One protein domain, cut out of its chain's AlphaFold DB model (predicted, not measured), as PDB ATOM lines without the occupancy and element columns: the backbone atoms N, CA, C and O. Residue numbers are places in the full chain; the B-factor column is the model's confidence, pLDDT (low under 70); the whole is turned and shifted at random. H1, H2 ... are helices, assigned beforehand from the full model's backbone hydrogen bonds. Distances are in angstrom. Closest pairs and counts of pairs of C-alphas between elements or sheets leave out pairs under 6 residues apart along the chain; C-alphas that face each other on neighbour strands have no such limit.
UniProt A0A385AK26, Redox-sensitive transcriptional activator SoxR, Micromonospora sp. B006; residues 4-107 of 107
ATOM      1  N   SER A   4     -11.429  95.417  28.614       89.56
ATOM      2  CA  SER A   4     -10.756  94.489  27.699       89.56
ATOM      3  C   SER A   4     -10.185  95.194  26.469       89.56
ATOM      4  O   SER A   4      -9.062  94.894  26.081       89.56
ATOM      5  N   ALA A   5     -10.913  96.160  25.900       88.38
ATOM      6  CA  ALA A   5     -10.452  96.930  24.748       88.38
ATOM      7  C   ALA A   5      -9.248  97.809  25.110       88.38
ATOM      8  O   ALA A   5      -8.267  97.829  24.378       88.38
ATOM      9  N   VAL A   6      -9.287  98.475  26.268       90.94
ATOM     10  CA  VAL A   6      -8.157  99.288  26.752       90.94
ATOM     11  C   VAL A   6      -6.902  98.426  26.911       90.94
ATOM     12  O   VAL A   6      -5.866  98.749  26.342       90.94
ATOM     13  N   ARG A   7      -7.008  97.274  27.592       91.38
ATOM     14  CA  ARG A   7      -5.883  96.333  27.740       91.38
ATOM     15  C   ARG A   7      -5.378  95.800  26.404       91.38
ATOM     16  O   ARG A   7      -4.182  95.584  26.243       91.38
ATOM     17  N   PHE A   8      -6.285  95.551  25.464       94.25
ATOM     18  CA  PHE A   8      -5.928  95.092  24.132       94.25
ATOM     19  C   PHE A   8      -5.080  96.137  23.399       94.25
ATOM     20  O   PHE A   8      -3.993  95.802  22.943       94.25
ATOM     21  N   TYR A   9      -5.520  97.395  23.334       95.38
ATOM     22  CA  TYR A   9      -4.764  98.452  22.654       95.38
ATOM     23  C   TYR A   9      -3.464  98.820  23.387       95.38
ATOM     24  O   TYR A   9      -2.463  99.074  22.724       95.38
ATOM     25  N   GLU A  10      -3.442  98.762  24.723       93.88
ATOM     26  CA  GLU A  10      -2.214  98.914  25.523       93.88
ATOM     27  C   GLU A  10      -1.193  97.818  25.187       93.88
ATOM     28  O   GLU A  10      -0.037  98.107  24.897       93.88
ATOM     29  N   LYS A  11      -1.624  96.549  25.146       94.50
ATOM     30  CA  LYS A  11      -0.746  95.410  24.824       94.50
ATOM     31  C   LYS A  11      -0.092  95.536  23.444       94.50
ATOM     32  O   LYS A  11       1.008  95.030  23.255       94.50
ATOM     33  N   HIS A  12      -0.773  96.168  22.491       95.06
ATOM     34  CA  HIS A  12      -0.279  96.335  21.124       95.06
ATOM     35  C   HIS A  12       0.374  97.706  20.876       95.06
ATOM     36  O   HIS A  12       0.649  98.031  19.728       95.06
ATOM     37  N   GLY A  13       0.611  98.516  21.917       92.44
ATOM     38  CA  GLY A  13       1.332  99.790  21.798       92.44
ATOM     39  C   GLY A  13       0.547 100.929  21.138       92.44
ATOM     40  O   GLY A  13       1.124 101.958  20.808       92.44
ATOM     41  N   VAL A  14      -0.768 100.777  20.954       95.12
ATOM     42  CA  VAL A  14      -1.634 101.827  20.379       95.12
ATOM     43  C   VAL A  14      -1.891 102.949  21.390       95.12
ATOM     44  O   VAL A  14      -2.054 104.111  21.020       95.12
ATOM     45  N   ILE A  15      -1.923 102.600  22.676       93.75
ATOM     46  CA  ILE A  15      -1.995 103.532  23.803       93.75
ATOM     47  C   ILE A  15      -0.987 103.112  24.869       93.75
ATOM     48  O   ILE A  15      -0.677 101.928  24.989       93.75
ATOM     49  N   ASN A  16      -0.527 104.060  25.680       88.38
ATOM     50  CA  ASN A  16       0.408 103.793  26.768       88.38
ATOM     51  C   ASN A  16      -0.215 104.178  28.111       88.38
ATOM     52  O   ASN A  16      -0.914 105.182  28.221       88.38
ATOM     53  N   ALA A  17       0.025 103.360  29.135       86.38
ATOM     54  CA  ALA A  17      -0.378 103.667  30.501       86.38
ATOM     55  C   ALA A  17       0.785 104.310  31.265       86.38
ATOM     56  O   ALA A  17       1.901 103.788  31.261       86.38
ATOM     57  N   VAL A  18       0.503 105.370  32.016       83.50
ATOM     58  CA  VAL A  18       1.396 105.870  33.064       83.50
ATOM     59  C   VAL A  18       1.025 105.177  34.372       83.50
ATOM     60  O   VAL A  18      -0.149 105.119  34.751       83.50
ATOM     61  N   ARG A  19       2.014 104.620  35.077       80.81
ATOM     62  CA  ARG A  19       1.784 104.003  36.391       80.81
ATOM     63  C   ARG A  19       1.844 105.051  37.497       80.81
ATOM     64  O   ARG A  19       2.728 105.899  37.507       80.81
ATOM     65  N   THR A  20       0.916 104.972  38.445       83.25
ATOM     66  CA  THR A  20       0.937 105.800  39.661       83.25
ATOM     67  C   THR A  20       1.793 105.161  40.759       83.25
ATOM     68  O   THR A  20       2.110 103.974  40.694       83.25
ATOM     69  N   ALA A  21       2.102 105.920  41.819       81.69
ATOM     70  CA  ALA A  21       2.803 105.415  43.009       81.69
ATOM     71  C   ALA A  21       2.086 104.226  43.690       81.69
ATOM     72  O   ALA A  21       2.729 103.402  44.329       81.69
ATOM     73  N   GLY A  22       0.767 104.091  43.504       83.50
ATOM     74  CA  GLY A  22      -0.025 102.939  43.953       83.50
ATOM     75  C   GLY A  22      -0.114 101.792  42.935       83.50
ATOM     76  O   GLY A  22      -1.009 100.960  43.044       83.50
ATOM     77  N   ASN A  23       0.745 101.777  41.907       83.75
ATOM     78  CA  ASN A  23       0.778 100.804  40.805       83.75
ATOM     79  C   ASN A  23      -0.536 100.694  39.997       83.75
ATOM     80  O   ASN A  23      -0.786  99.696  39.319       83.75
ATOM     81  N   GLN A  24      -1.379 101.732  40.030       84.88
ATOM     82  CA  GLN A  24      -2.575 101.815  39.191       84.88
ATOM     83  C   GLN A  24      -2.206 102.348  37.800       84.88
ATOM     84  O   GLN A  24      -1.338 103.213  37.672       84.88
ATOM     85  N   ARG A  25      -2.883 101.855  36.756       85.00
ATOM     86  CA  ARG A  25      -2.743 102.365  35.384       85.00
ATOM     87  C   ARG A  25      -3.588 103.623  35.205       85.00
ATOM     88  O   ARG A  25      -4.794 103.582  35.444       85.00
ATOM     89  N   ARG A  26      -2.972 104.707  34.743       84.44
ATOM     90  CA  ARG A  26      -3.659 105.893  34.227       84.44
ATOM     91  C   ARG A  26      -3.380 106.041  32.740       84.44
ATOM     92  O   ARG A  26      -2.268 105.789  32.292       84.44
ATOM     93  N   PHE A  27      -4.401 106.446  32.005       82.50
ATOM     94  CA  PHE A  27      -4.318 106.758  30.586       82.50
ATOM     95  C   PHE A  27      -4.575 108.252  30.436       82.50
ATOM     96  O   PHE A  27      -5.438 108.788  31.136       82.50
ATOM     97  N   ASP A  28      -3.800 108.914  29.585       80.81
ATOM     98  CA  ASP A  28      -4.039 110.313  29.245       80.81
ATOM     99  C   ASP A  28      -5.330 110.477  28.421       80.81
ATOM    100  O   ASP A  28      -5.949 109.507  27.970       80.81
ATOM    101  N   GLU A  29      -5.755 111.726  28.248       79.31
ATOM    102  CA  GLU A  29      -6.962 112.072  27.495       79.31
ATOM    103  C   GLU A  29      -6.867 111.647  26.016       79.31
ATOM    104  O   GLU A  29      -7.861 111.216  25.419       79.31
ATOM    105  N   SER A  30      -5.651 111.638  25.452       85.62
ATOM    106  CA  SER A  30      -5.394 111.212  24.072       85.62
ATOM    107  C   SER A  30      -5.694 109.726  23.851       85.62
ATOM    108  O   SER A  30      -6.057 109.333  22.739       85.62
ATOM    109  N   ALA A  31      -5.625 108.888  24.892       91.44
ATOM    110  CA  ALA A  31      -5.875 107.452  24.786       91.44
ATOM    111  C   ALA A  31      -7.288 107.136  24.271       91.44
ATOM    112  O   ALA A  31      -7.474 106.203  23.482       91.44
ATOM    113  N   ALA A  32      -8.289 107.924  24.672       90.44
ATOM    114  CA  ALA A  32      -9.650 107.755  24.176       90.44
ATOM    115  C   ALA A  32      -9.743 108.090  22.675       90.44
ATOM    116  O   ALA A  32     -10.337 107.329  21.908       90.44
ATOM    117  N   CYS A  33      -9.107 109.185  22.247       92.12
ATOM    118  CA  CYS A  33      -9.036 109.568  20.837       92.12
ATOM    119  C   CYS A  33      -8.312 108.498  20.003       92.12
ATOM    120  O   CYS A  33      -8.881 107.971  19.046       92.12
ATOM    121  N   ARG A  34      -7.120 108.069  20.442       95.25
ATOM    122  CA  ARG A  34      -6.328 106.993  19.820       95.25
ATOM    123  C   ARG A  34      -7.149 105.719  19.630       95.25
ATOM    124  O   ARG A  34      -7.136 105.148  18.545       95.25
ATOM    125  N   ILE A  35      -7.920 105.286  20.633       95.00
ATOM    126  CA  ILE A  35      -8.777 104.096  20.497       95.00
ATOM    127  C   ILE A  35      -9.906 104.315  19.481       95.00
ATOM    128  O   ILE A  35     -10.221 103.397  18.720       95.00
ATOM    129  N   HIS A  36     -10.549 105.484  19.459       93.81
ATOM    130  CA  HIS A  36     -11.595 105.763  18.470       93.81
ATOM    131  C   HIS A  36     -11.041 105.745  17.041       93.81
ATOM    132  O   HIS A  36     -11.619 105.078  16.181       93.81
ATOM    133  N   VAL A  37      -9.893 106.384  16.811       95.31
ATOM    134  CA  VAL A  37      -9.215 106.383  15.507       95.31
ATOM    135  C   VAL A  37      -8.740 104.977  15.135       95.31
ATOM    136  O   VAL A  37      -8.978 104.532  14.015       95.31
ATOM    137  N   ALA A  38      -8.171 104.218  16.076       96.44
ATOM    138  CA  ALA A  38      -7.757 102.836  15.839       96.44
ATOM    139  C   ALA A  38      -8.934 101.955  15.393       96.44
ATOM    140  O   ALA A  38      -8.815 101.189  14.441       96.44
ATOM    141  N   LYS A  39     -10.103 102.094  16.026       95.44
ATOM    142  CA  LYS A  39     -11.314 101.365  15.614       95.44
ATOM    143  C   LYS A  39     -11.784 101.739  14.214       95.44
ATOM    144  O   LYS A  39     -12.271 100.867  13.497       95.44
ATOM    145  N   LEU A  40     -11.672 103.012  13.834       95.00
ATOM    146  CA  LEU A  40     -11.990 103.461  12.480       95.00
ATOM    147  C   LEU A  40     -11.022 102.839  11.464       95.00
ATOM    148  O   LEU A  40     -11.470 102.220  10.503       95.00
ATOM    149  N   ALA A  41      -9.717 102.912  11.726       96.19
ATOM    150  CA  ALA A  41      -8.684 102.323  10.876       96.19
ATOM    151  C   ALA A  41      -8.844 100.797  10.724       96.19
ATOM    152  O   ALA A  41      -8.722 100.262   9.625       96.19
ATOM    153  N   GLN A  42      -9.221 100.082  11.791       96.44
ATOM    154  CA  GLN A  42      -9.507  98.645  11.705       96.44
ATOM    155  C   GLN A  42     -10.682  98.317  10.777       96.44
ATOM    156  O   GLN A  42     -10.671  97.268  10.143       96.44
ATOM    157  N   ARG A  43     -11.689  99.196  10.665       94.31
ATOM    158  CA  ARG A  43     -12.814  99.002   9.726       94.31
ATOM    159  C   ARG A  43     -12.412  99.210   8.268       94.31
ATOM    160  O   ARG A  43     -13.006  98.592   7.398       94.31
ATOM    161  N   VAL A  44     -11.403 100.046   8.021       93.94
ATOM    162  CA  VAL A  44     -10.737 100.170   6.711       93.94
ATOM    163  C   VAL A  44      -9.884  98.926   6.411       93.94
ATOM    164  O   VAL A  44      -9.610  98.599   5.260       93.94
ATOM    165  N   GLY A  45      -9.530  98.182   7.459       93.81
ATOM    166  CA  GLY A  45      -8.843  96.901   7.393       93.81
ATOM    167  C   GLY A  45      -7.371  96.973   7.795       93.81
ATOM    168  O   GLY A  45      -6.654  95.992   7.589       93.81
ATOM    169  N   LEU A  46      -6.918  98.090   8.376       95.75
ATOM    170  CA  LEU A  46      -5.594  98.152   8.984       95.75
ATOM    171  C   LEU A  46      -5.534  97.201  10.185       95.75
ATOM    172  O   LEU A  46      -6.442  97.129  11.021       95.75
ATOM    173  N   THR A  47      -4.428  96.487  10.294       96.12
ATOM    174  CA  THR A  47      -4.095  95.675  11.458       96.12
ATOM    175  C   THR A  47      -3.711  96.567  12.636       96.12
ATOM    176  O   THR A  47      -3.274  97.706  12.490       96.12
ATOM    177  N   VAL A  48      -3.821  96.031  13.852       96.31
ATOM    178  CA  VAL A  48      -3.436  96.773  15.065       96.31
ATOM    179  C   VAL A  48      -1.949  97.135  15.058       96.31
ATOM    180  O   VAL A  48      -1.580  98.177  15.586       96.31
ATOM    181  N   ARG A  49      -1.110  96.302  14.427       96.06
ATOM    182  CA  ARG A  49       0.321  96.568  14.246       96.06
ATOM    183  C   ARG A  49       0.552  97.789  13.354       96.06
ATOM    184  O   ARG A  49       1.255  98.697  13.770       96.06
ATOM    185  N   GLU A  50      -0.086  97.841  12.186       95.69
ATOM    186  CA  GLU A  50       0.014  98.991  11.270       95.69
ATOM    187  C   GLU A  50      -0.504 100.276  11.921       95.69
ATOM    188  O   GLU A  50       0.061 101.349  11.733       95.69
ATOM    189  N   ILE A  51      -1.550 100.175  12.744       97.06
ATOM    190  CA  ILE A  51      -2.068 101.316  13.507       97.06
ATOM    191  C   ILE A  51      -1.058 101.780  14.564       97.06
ATOM    192  O   ILE A  51      -0.863 102.982  14.728       97.06
ATOM    193  N   ALA A  52      -0.408 100.857  15.278       95.94
ATOM    194  CA  ALA A  52       0.630 101.208  16.245       95.94
ATOM    195  C   ALA A  52       1.829 101.888  15.562       95.94
ATOM    196  O   ALA A  52       2.335 102.891  16.064       95.94
ATOM    197  N   GLU A  53       2.232 101.400  14.387       95.38
ATOM    198  CA  GLU A  53       3.266 102.021  13.549       95.38
ATOM    199  C   GLU A  53       2.845 103.427  13.099       95.38
ATOM    200  O   GLU A  53       3.603 104.379  13.280       95.38
ATOM    201  N   LEU A  54       1.611 103.596  12.616       94.94
ATOM    202  CA  LEU A  54       1.057 104.898  12.238       94.94
ATOM    203  C   LEU A  54       1.050 105.890  13.410       94.94
ATOM    204  O   LEU A  54       1.332 107.074  13.240       94.94
ATOM    205  N   PHE A  55       0.749 105.409  14.616       95.50
ATOM    206  CA  PHE A  55       0.701 106.237  15.818       95.50
ATOM    207  C   PHE A  55       2.075 106.515  16.433       95.50
ATOM    208  O   PHE A  55       2.162 107.385  17.301       95.50
ATOM    209  N   SER A  56       3.132 105.819  16.004       92.81
ATOM    210  CA  SER A  56       4.485 105.988  16.552       92.81
ATOM    211  C   SER A  56       5.082 107.372  16.280       92.81
ATOM    212  O   SER A  56       5.913 107.842  17.053       92.81
ATOM    213  N   ALA A  57       4.619 108.045  15.222       88.88
ATOM    214  CA  ALA A  57       5.027 109.402  14.865       88.88
ATOM    215  C   ALA A  57       4.232 110.497  15.600       88.88
ATOM    216  O   ALA A  57       4.554 111.677  15.466       88.88
ATOM    217  N   LEU A  58       3.185 110.137  16.353       92.56
ATOM    218  CA  LEU A  58       2.367 111.107  17.075       92.56
ATOM    219  C   LEU A  58       3.065 111.564  18.363       92.56
ATOM    220  O   LEU A  58       3.553 110.715  19.116       92.56
ATOM    221  N   PRO A  59       3.030 112.867  18.694       91.12
ATOM    222  CA  PRO A  59       3.475 113.341  19.999       91.12
ATOM    223  C   PRO A  59       2.571 112.802  21.125       91.12
ATOM    224  O   PRO A  59       1.518 112.206  20.884       91.12
ATOM    225  N   ALA A  60       2.983 113.000  22.380       85.69
ATOM    226  CA  ALA A  60       2.210 112.554  23.544       85.69
ATOM    227  C   ALA A  60       0.806 113.186  23.597       85.69
ATOM    228  O   ALA A  60      -0.151 112.499  23.945       85.69
ATOM    229  N   ASP A  61       0.692 114.451  23.186       87.81
ATOM    230  CA  ASP A  61      -0.564 115.195  23.084       87.81
ATOM    231  C   ASP A  61      -0.773 115.664  21.630       87.81
ATOM    232  O   ASP A  61      -0.251 116.711  21.244       87.81
ATOM    233  N   PRO A  62      -1.418 114.848  20.772       91.38
ATOM    234  CA  PRO A  62      -1.557 115.157  19.354       91.38
ATOM    235  C   PRO A  62      -2.611 116.227  19.092       91.38
ATOM    236  O   PRO A  62      -3.776 116.088  19.483       91.38
ATOM    237  N   GLY A  63      -2.210 117.253  18.345       93.50
ATOM    238  CA  GLY A  63      -3.091 118.322  17.900       93.50
ATOM    239  C   GLY A  63      -3.868 117.969  16.626       93.50
ATOM    240  O   GLY A  63      -3.674 116.908  16.025       93.50
ATOM    241  N   PRO A  64      -4.743 118.873  16.155       93.62
ATOM    242  CA  PRO A  64      -5.534 118.662  14.941       93.62
ATOM    243  C   PRO A  64      -4.701 118.331  13.693       93.62
ATOM    244  O   PRO A  64      -5.099 117.473  12.911       93.62
ATOM    245  N   GLU A  65      -3.534 118.960  13.516       95.38
ATOM    246  CA  GLU A  65      -2.650 118.693  12.370       95.38
ATOM    247  C   GLU A  65      -2.034 117.288  12.406       95.38
ATOM    248  O   GLU A  65      -1.897 116.643  11.366       95.38
ATOM    249  N   ASP A  66      -1.695 116.785  13.596       95.44
ATOM    250  CA  ASP A  66      -1.200 115.418  13.772       95.44
ATOM    251  C   ASP A  66      -2.265 114.397  13.364       95.44
ATOM    252  O   ASP A  66      -1.989 113.441  12.633       95.44
ATOM    253  N   TRP A  67      -3.508 114.634  13.789       94.56
ATOM    254  CA  TRP A  67      -4.649 113.810  13.397       94.56
ATOM    255  C   TRP A  67      -4.975 113.928  11.909       94.56
ATOM    256  O   TRP A  67      -5.374 112.931  11.310       94.56
ATOM    257  N   GLY A  68      -4.756 115.098  11.306       95.94
ATOM    258  CA  GLY A  68      -4.858 115.303   9.861       95.94
ATOM    259  C   GLY A  68      -3.925 114.372   9.087       95.94
ATOM    260  O   GLY A  68      -4.388 113.613   8.239       95.94
ATOM    261  N   ARG A  69      -2.639 114.324   9.462       95.56
ATOM    262  CA  ARG A  69      -1.649 113.420   8.841       95.56
ATOM    263  C   ARG A  69      -2.024 111.942   8.981       95.56
ATOM    264  O   ARG A  69      -1.874 111.155   8.048       95.56
ATOM    265  N   VAL A  70      -2.534 111.551  10.149       96.00
ATOM    266  CA  VAL A  70      -3.031 110.184  10.379       96.00
ATOM    267  C   VAL A  70      -4.239 109.881   9.495       96.00
ATOM    268  O   VAL A  70      -4.308 108.803   8.905       96.00
ATOM    269  N   ALA A  71      -5.180 110.820   9.388       95.31
ATOM    270  CA  ALA A  71      -6.363 110.669   8.554       95.31
ATOM    271  C   ALA A  71      -5.989 110.523   7.074       95.31
ATOM    272  O   ALA A  71      -6.486 109.602   6.432       95.31
ATOM    273  N   GLU A  72      -5.072 111.346   6.561       95.88
ATOM    274  CA  GLU A  72      -4.550 111.234   5.191       95.88
ATOM    275  C   GLU A  72      -3.993 109.837   4.922       95.88
ATOM    276  O   GLU A  72      -4.360 109.199   3.934       95.88
ATOM    277  N   ARG A  73      -3.182 109.302   5.842       94.38
ATOM    278  CA  ARG A  73      -2.620 107.958   5.684       94.38
ATOM    279  C   ARG A  73      -3.691 106.867   5.676       94.38
ATOM    280  O   ARG A  73      -3.591 105.929   4.886       94.38
ATOM    281  N   ILE A  74      -4.710 106.983   6.530       95.06
ATOM    282  CA  ILE A  74      -5.845 106.047   6.556       95.06
ATOM    283  C   ILE A  74      -6.653 106.143   5.257       95.06
ATOM    284  O   ILE A  74      -7.062 105.111   4.729       95.06
ATOM    285  N   VAL A  75      -6.874 107.352   4.733       96.38
ATOM    286  CA  VAL A  75      -7.584 107.572   3.465       96.38
ATOM    287  C   VAL A  75      -6.822 106.938   2.308       96.38
ATOM    288  O   VAL A  75      -7.420 106.170   1.562       96.38
ATOM    289  N   THR A  76      -5.509 107.158   2.201       95.62
ATOM    290  CA  THR A  76      -4.689 106.530   1.153       95.62
ATOM    291  C   THR A  76      -4.780 105.004   1.191       95.62
ATOM    292  O   THR A  76      -4.987 104.369   0.161       95.62
ATOM    293  N   GLU A  77      -4.672 104.402   2.377       93.44
ATOM    294  CA  GLU A  77      -4.800 102.950   2.543       93.44
ATOM    295  C   GLU A  77      -6.208 102.453   2.166       93.44
ATOM    296  O   GLU A  77      -6.366 101.406   1.534       93.44
ATOM    297  N   ALA A  78      -7.251 103.214   2.516       95.19
ATOM    298  CA  ALA A  78      -8.624 102.899   2.137       95.19
ATOM    299  C   ALA A  78      -8.814 102.933   0.617       95.19
ATOM    300  O   ALA A  78      -9.414 102.020   0.050       95.19
ATOM    301  N   GLU A  79      -8.300 103.968  -0.043       96.62
ATOM    302  CA  GLU A  79      -8.392 104.142  -1.492       96.62
ATOM    303  C   GLU A  79      -7.678 103.017  -2.240       96.62
ATOM    304  O   GLU A  79      -8.251 102.468  -3.182       96.62
ATOM    305  N   GLN A  80      -6.488 102.616  -1.783       94.88
ATOM    306  CA  GLN A  80      -5.753 101.477  -2.341       94.88
ATOM    307  C   GLN A  80      -6.579 100.191  -2.261       94.88
ATOM    308  O   GLN A  80      -6.811  99.528  -3.269       94.88
ATOM    309  N   ARG A  81      -7.138  99.888  -1.088       93.25
ATOM    310  CA  ARG A  81      -7.978  98.694  -0.901       93.25
ATOM    311  C   ARG A  81      -9.259  98.736  -1.722       93.25
ATOM    312  O   ARG A  81      -9.699  97.707  -2.232       93.25
ATOM    313  N   VAL A  82      -9.879  99.908  -1.852       96.12
ATOM    314  CA  VAL A  82     -11.055 100.092  -2.709       96.12
ATOM    315  C   VAL A  82     -10.691  99.859  -4.172       96.12
ATOM    316  O   VAL A  82     -11.462  99.207  -4.876       96.12
ATOM    317  N   ALA A  83      -9.547 100.363  -4.637       96.06
ATOM    318  CA  ALA A  83      -9.069 100.132  -5.995       96.06
ATOM    319  C   ALA A  83      -8.826  98.637  -6.255       96.06
ATOM    320  O   ALA A  83      -9.348  98.106  -7.236       96.06
ATOM    321  N   ASP A  84      -8.157  97.941  -5.334       93.25
ATOM    322  CA  ASP A  84      -7.915  96.497  -5.424       93.25
ATOM    323  C   ASP A  84      -9.221  95.699  -5.461       93.25
ATOM    324  O   ASP A  84      -9.397  94.796  -6.282       93.25
ATOM    325  N   LEU A  85     -10.176  96.038  -4.589       94.06
ATOM    326  CA  LEU A  85     -11.486  95.388  -4.569       94.06
ATOM    327  C   LEU A  85     -12.256  95.631  -5.866       94.06
ATOM    328  O   LEU A  85     -12.848  94.694  -6.395       94.06
ATOM    329  N   LYS A  86     -12.227  96.853  -6.408       95.62
ATOM    330  CA  LYS A  86     -12.845  97.156  -7.705       95.62
ATOM    331  C   LYS A  86     -12.206  96.346  -8.831       95.62
ATOM    332  O   LYS A  86     -12.935  95.720  -9.589       95.62
ATOM    333  N   ALA A  87     -10.876  96.285  -8.897       90.69
ATOM    334  CA  ALA A  87     -10.168  95.498  -9.909       90.69
ATOM    335  C   ALA A  87     -10.552  94.008  -9.852       90.69
ATOM    336  O   ALA A  87     -10.801  93.383 -10.882       90.69
ATOM    337  N   ARG A  88     -10.687  93.449  -8.643       89.88
ATOM    338  CA  ARG A  88     -11.153  92.068  -8.445       89.88
ATOM    339  C   ARG A  88     -12.604  91.871  -8.882       89.88
ATOM    340  O   ARG A  88     -12.913  90.845  -9.477       89.88
ATOM    341  N   LEU A  89     -13.490  92.828  -8.603       91.88
ATOM    342  CA  LEU A  89     -14.889  92.765  -9.043       91.88
ATOM    343  C   LEU A  89     -15.009  92.790 -10.571       91.88
ATOM    344  O   LEU A  89     -15.764  91.991 -11.118       91.88
ATOM    345  N   GLU A  90     -14.235  93.638 -11.253       90.69
ATOM    346  CA  GLU A  90     -14.174  93.663 -12.722       90.69
ATOM    347  C   GLU A  90     -13.682  92.323 -13.283       90.69
ATOM    348  O   GLU A  90     -14.278  91.769 -14.208       90.69
ATOM    349  N   LEU A  91     -12.643  91.744 -12.671       86.19
ATOM    350  CA  LEU A  91     -12.129  90.435 -13.067       86.19
ATOM    351  C   LEU A  91     -13.195  89.340 -12.919       86.19
ATOM    352  O   LEU A  91     -13.412  88.563 -13.848       86.19
ATOM    353  N   LEU A  92     -13.898  89.303 -11.784       87.69
ATOM    354  CA  LEU A  92     -14.998  88.363 -11.541       87.69
ATOM    355  C   LEU A  92     -16.185  88.588 -12.495       87.69
ATOM    356  O   LEU A  92     -16.869  87.631 -12.854       87.69
ATOM    357  N   GLY A  93     -16.417  89.831 -12.923       88.62
ATOM    358  CA  GLY A  93     -17.463  90.213 -13.873       88.62
ATOM    359  C   GLY A  93     -17.130  89.941 -15.345       88.62
ATOM    360  O   GLY A  93     -18.032  89.964 -16.179       88.62
ATOM    361  N   SER A  94     -15.870  89.641 -15.675       85.88
ATOM    362  CA  SER A  94     -15.380  89.487 -17.058       85.88
ATOM    363  C   SER A  94     -15.955  88.288 -17.829       85.88
ATOM    364  O   SER A  94     -15.753  88.178 -19.038       85.88
ATOM    365  N   GLY A  95     -16.651  87.367 -17.152       83.50
ATOM    366  CA  GLY A  95     -17.189  86.142 -17.753       83.50
ATOM    367  C   GLY A  95     -16.140  85.055 -18.023       83.50
ATOM    368  O   GLY A  95     -16.478  84.004 -18.570       83.50
ATOM    369  N   ALA A  96     -14.883  85.276 -17.625       81.00
ATOM    370  CA  ALA A  96     -13.838  84.257 -17.635       81.00
ATOM    371  C   ALA A  96     -14.145  83.126 -16.638       81.00
ATOM    372  O   ALA A  96     -14.869  83.307 -15.652       81.00
ATOM    373  N   ARG A  97     -13.578  81.933 -16.862       81.44
ATOM    374  CA  ARG A  97     -13.748  80.826 -15.912       81.44
ATOM    375  C   ARG A  97     -13.038  81.174 -14.605       81.44
ATOM    376  O   ARG A  97     -11.846  81.453 -14.606       81.44
ATOM    377  N   LEU A  98     -13.747  81.089 -13.475       79.44
ATOM    378  CA  LEU A  98     -13.217  81.458 -12.149       79.44
ATOM    379  C   LEU A  98     -11.887  80.762 -11.799       79.44
ATOM    380  O   LEU A  98     -11.044  81.348 -11.128       79.44
ATOM    381  N   CYS A  99     -11.672  79.534 -12.278       80.50
ATOM    382  CA  CYS A  99     -10.417  78.803 -12.095       80.50
ATOM    383  C   CYS A  99      -9.234  79.371 -12.902       80.50
ATOM    384  O   CYS A  99      -8.096  79.233 -12.470       80.50
ATOM    385  N   GLU A 100      -9.485  80.022 -14.040       72.38
ATOM    386  CA  GLU A 100      -8.470  80.712 -14.849       72.38
ATOM    387  C   GLU A 100      -8.122  82.083 -14.235       72.38
ATOM    388  O   GLU A 100      -6.999  82.558 -14.379       72.38
ATOM    389  N   LEU A 101      -9.055  82.684 -13.483       70.06
ATOM    390  CA  LEU A 101      -8.859  83.955 -12.778       70.06
ATOM    391  C   LEU A 101      -7.989  83.828 -11.521       70.06
ATOM    392  O   LEU A 101      -7.253  84.758 -11.202       70.06
ATOM    393  N   GLY A 102      -8.046  82.690 -10.820       65.25
ATOM    394  CA  GLY A 102      -7.217  82.444  -9.632       65.25
ATOM    395  C   GLY A 102      -5.718  82.571  -9.926       65.25
ATOM    396  O   GLY A 102      -5.006  83.252  -9.201       65.25
ATOM    397  N   ALA A 103      -5.270  82.044 -11.070       65.19
ATOM    398  CA  ALA A 103      -3.873  82.127 -11.498       65.19
ATOM    399  C   ALA A 103      -3.377  83.563 -11.768       65.19
ATOM    400  O   ALA A 103      -2.174  83.790 -11.731       65.19
ATOM    401  N   ALA A 104      -4.281  84.514 -12.034       59.94
ATOM    402  CA  ALA A 104      -3.955  85.925 -12.257       59.94
ATOM    403  C   ALA A 104      -4.013  86.780 -10.974       59.94
ATOM    404  O   ALA A 104      -3.568  87.923 -10.988       59.94
ATOM    405  N   LEU A 105      -4.594  86.258  -9.885       59.62
ATOM    406  CA  LEU A 105      -4.702  86.941  -8.588       59.62
ATOM    407  C   LEU A 105      -3.567  86.573  -7.618       59.62
ATOM    408  O   LEU A 105      -3.335  87.308  -6.659       59.62
ATOM    409  N   ASP A 106      -2.887  85.452  -7.865       57.91
ATOM    410  CA  ASP A 106      -1.786  84.926  -7.046       57.91
ATOM    411  C   ASP A 106      -0.389  85.409  -7.507       57.91
ATOM    412  O   ASP A 106       0.629  85.008  -6.937       57.91
ATOM    413  N   SER A 107      -0.337  86.256  -8.540       47.22
ATOM    414  CA  SER A 107       0.870  86.800  -9.185       47.22
ATOM    415  C   SER A 107       0.937  88.316  -9.078       47.22
ATOM    416  O   SER A 107       2.030  88.833  -8.760       47.22
TER     417      SER A 107
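This is residues 4 to 107 of the 107 residues of the protein "Redox-sensitive transcriptional activator SoxR" of Micromonospora sp. B006 (UniProt A0A385AK26). A long helix, H4, makes most of the length, with a small head of three short helices, H1, H2 and H3, beside its first half and a short helix, H5, folded back at its far end. In the head H2 and H3 pack on each other and H1 crosses near them, while the unnamed loop of residues 12 to 29 makes the end of the model opposite to H5. Residues 93 to 100, of which 98 to 100 belong to H5, stick out. The printed part has 104 residues with five named helices in the order H1, H2, H3, H4, H5 and no named strand, class all helix. It is only just loose, close to extended, with a radius of gyration of the C-alphas of 19.1 A and spans of 66 by 28 by 19 A.

H1 is residues 4 to 11, 10.5 A from first to last C-alpha, and begins at C-alpha 4 at (-10.756, 94.489, 27.699). In the link after it, residues 18 to 19 pair with residues 25 to 26, antiparallel. H2 is residues 30 to 44, 21.3 A, and H3 is residues 48 to 55, 10.4 A. H4, residues 64 to 93, is 42.2 A long and begins at C-alpha 64 at (-5.534, 118.662, 14.941). H5 is residues 98 to 105, 10.7 A, and ends at C-alpha 105 at (-4.702, 86.941, -8.588).

H1 is close to H2 but not clearly touching it, about perpendicular at 85 degrees; their closest C-alphas, Tyr 9 and Ile 35, are 7.3 A apart. H1 is also close to H3 but not clearly touching it, with the closest C-alphas, Tyr 9 and Val 48, 7.9 A apart. H2 touches H3 with residues 38 to 42 alone, at a steep tilt of 55 degrees, opposite ways; the closest C-alphas, Ala 38 and Ile 51, are 6.3 A apart. H2 touches H4 with residues 41 to 44 alone, at a shallow tilt of 13 degrees, the same way; the closest C-alphas, Val 44 and Ala 78, are 5.7 A apart. H3 and H4 are close but not clearly touching, with the C-alphas of Leu 54 and Val 70 closest at 6.9 A. H4 and H5 touch only at the corner, and only just, with 3 pairs of C-alphas within 8 A; the closest, Leu 92 and Leu 98, are 7.2 A apart. H5 is apart from H1, H2 and H3. In H1, H2, H3 and H4 every O i to N i+4 pair is within hydrogen-bond range; in H5 it is 2 of 4.

The two C-alphas farthest apart, Ala 21 and Gly 95, are 66.8 A apart. The printed part has no cut. The link from H1 to H2, 18 residues, is long. The mean pLDDT of the printed part is 89.1, and residues 102 to 107 are under 70.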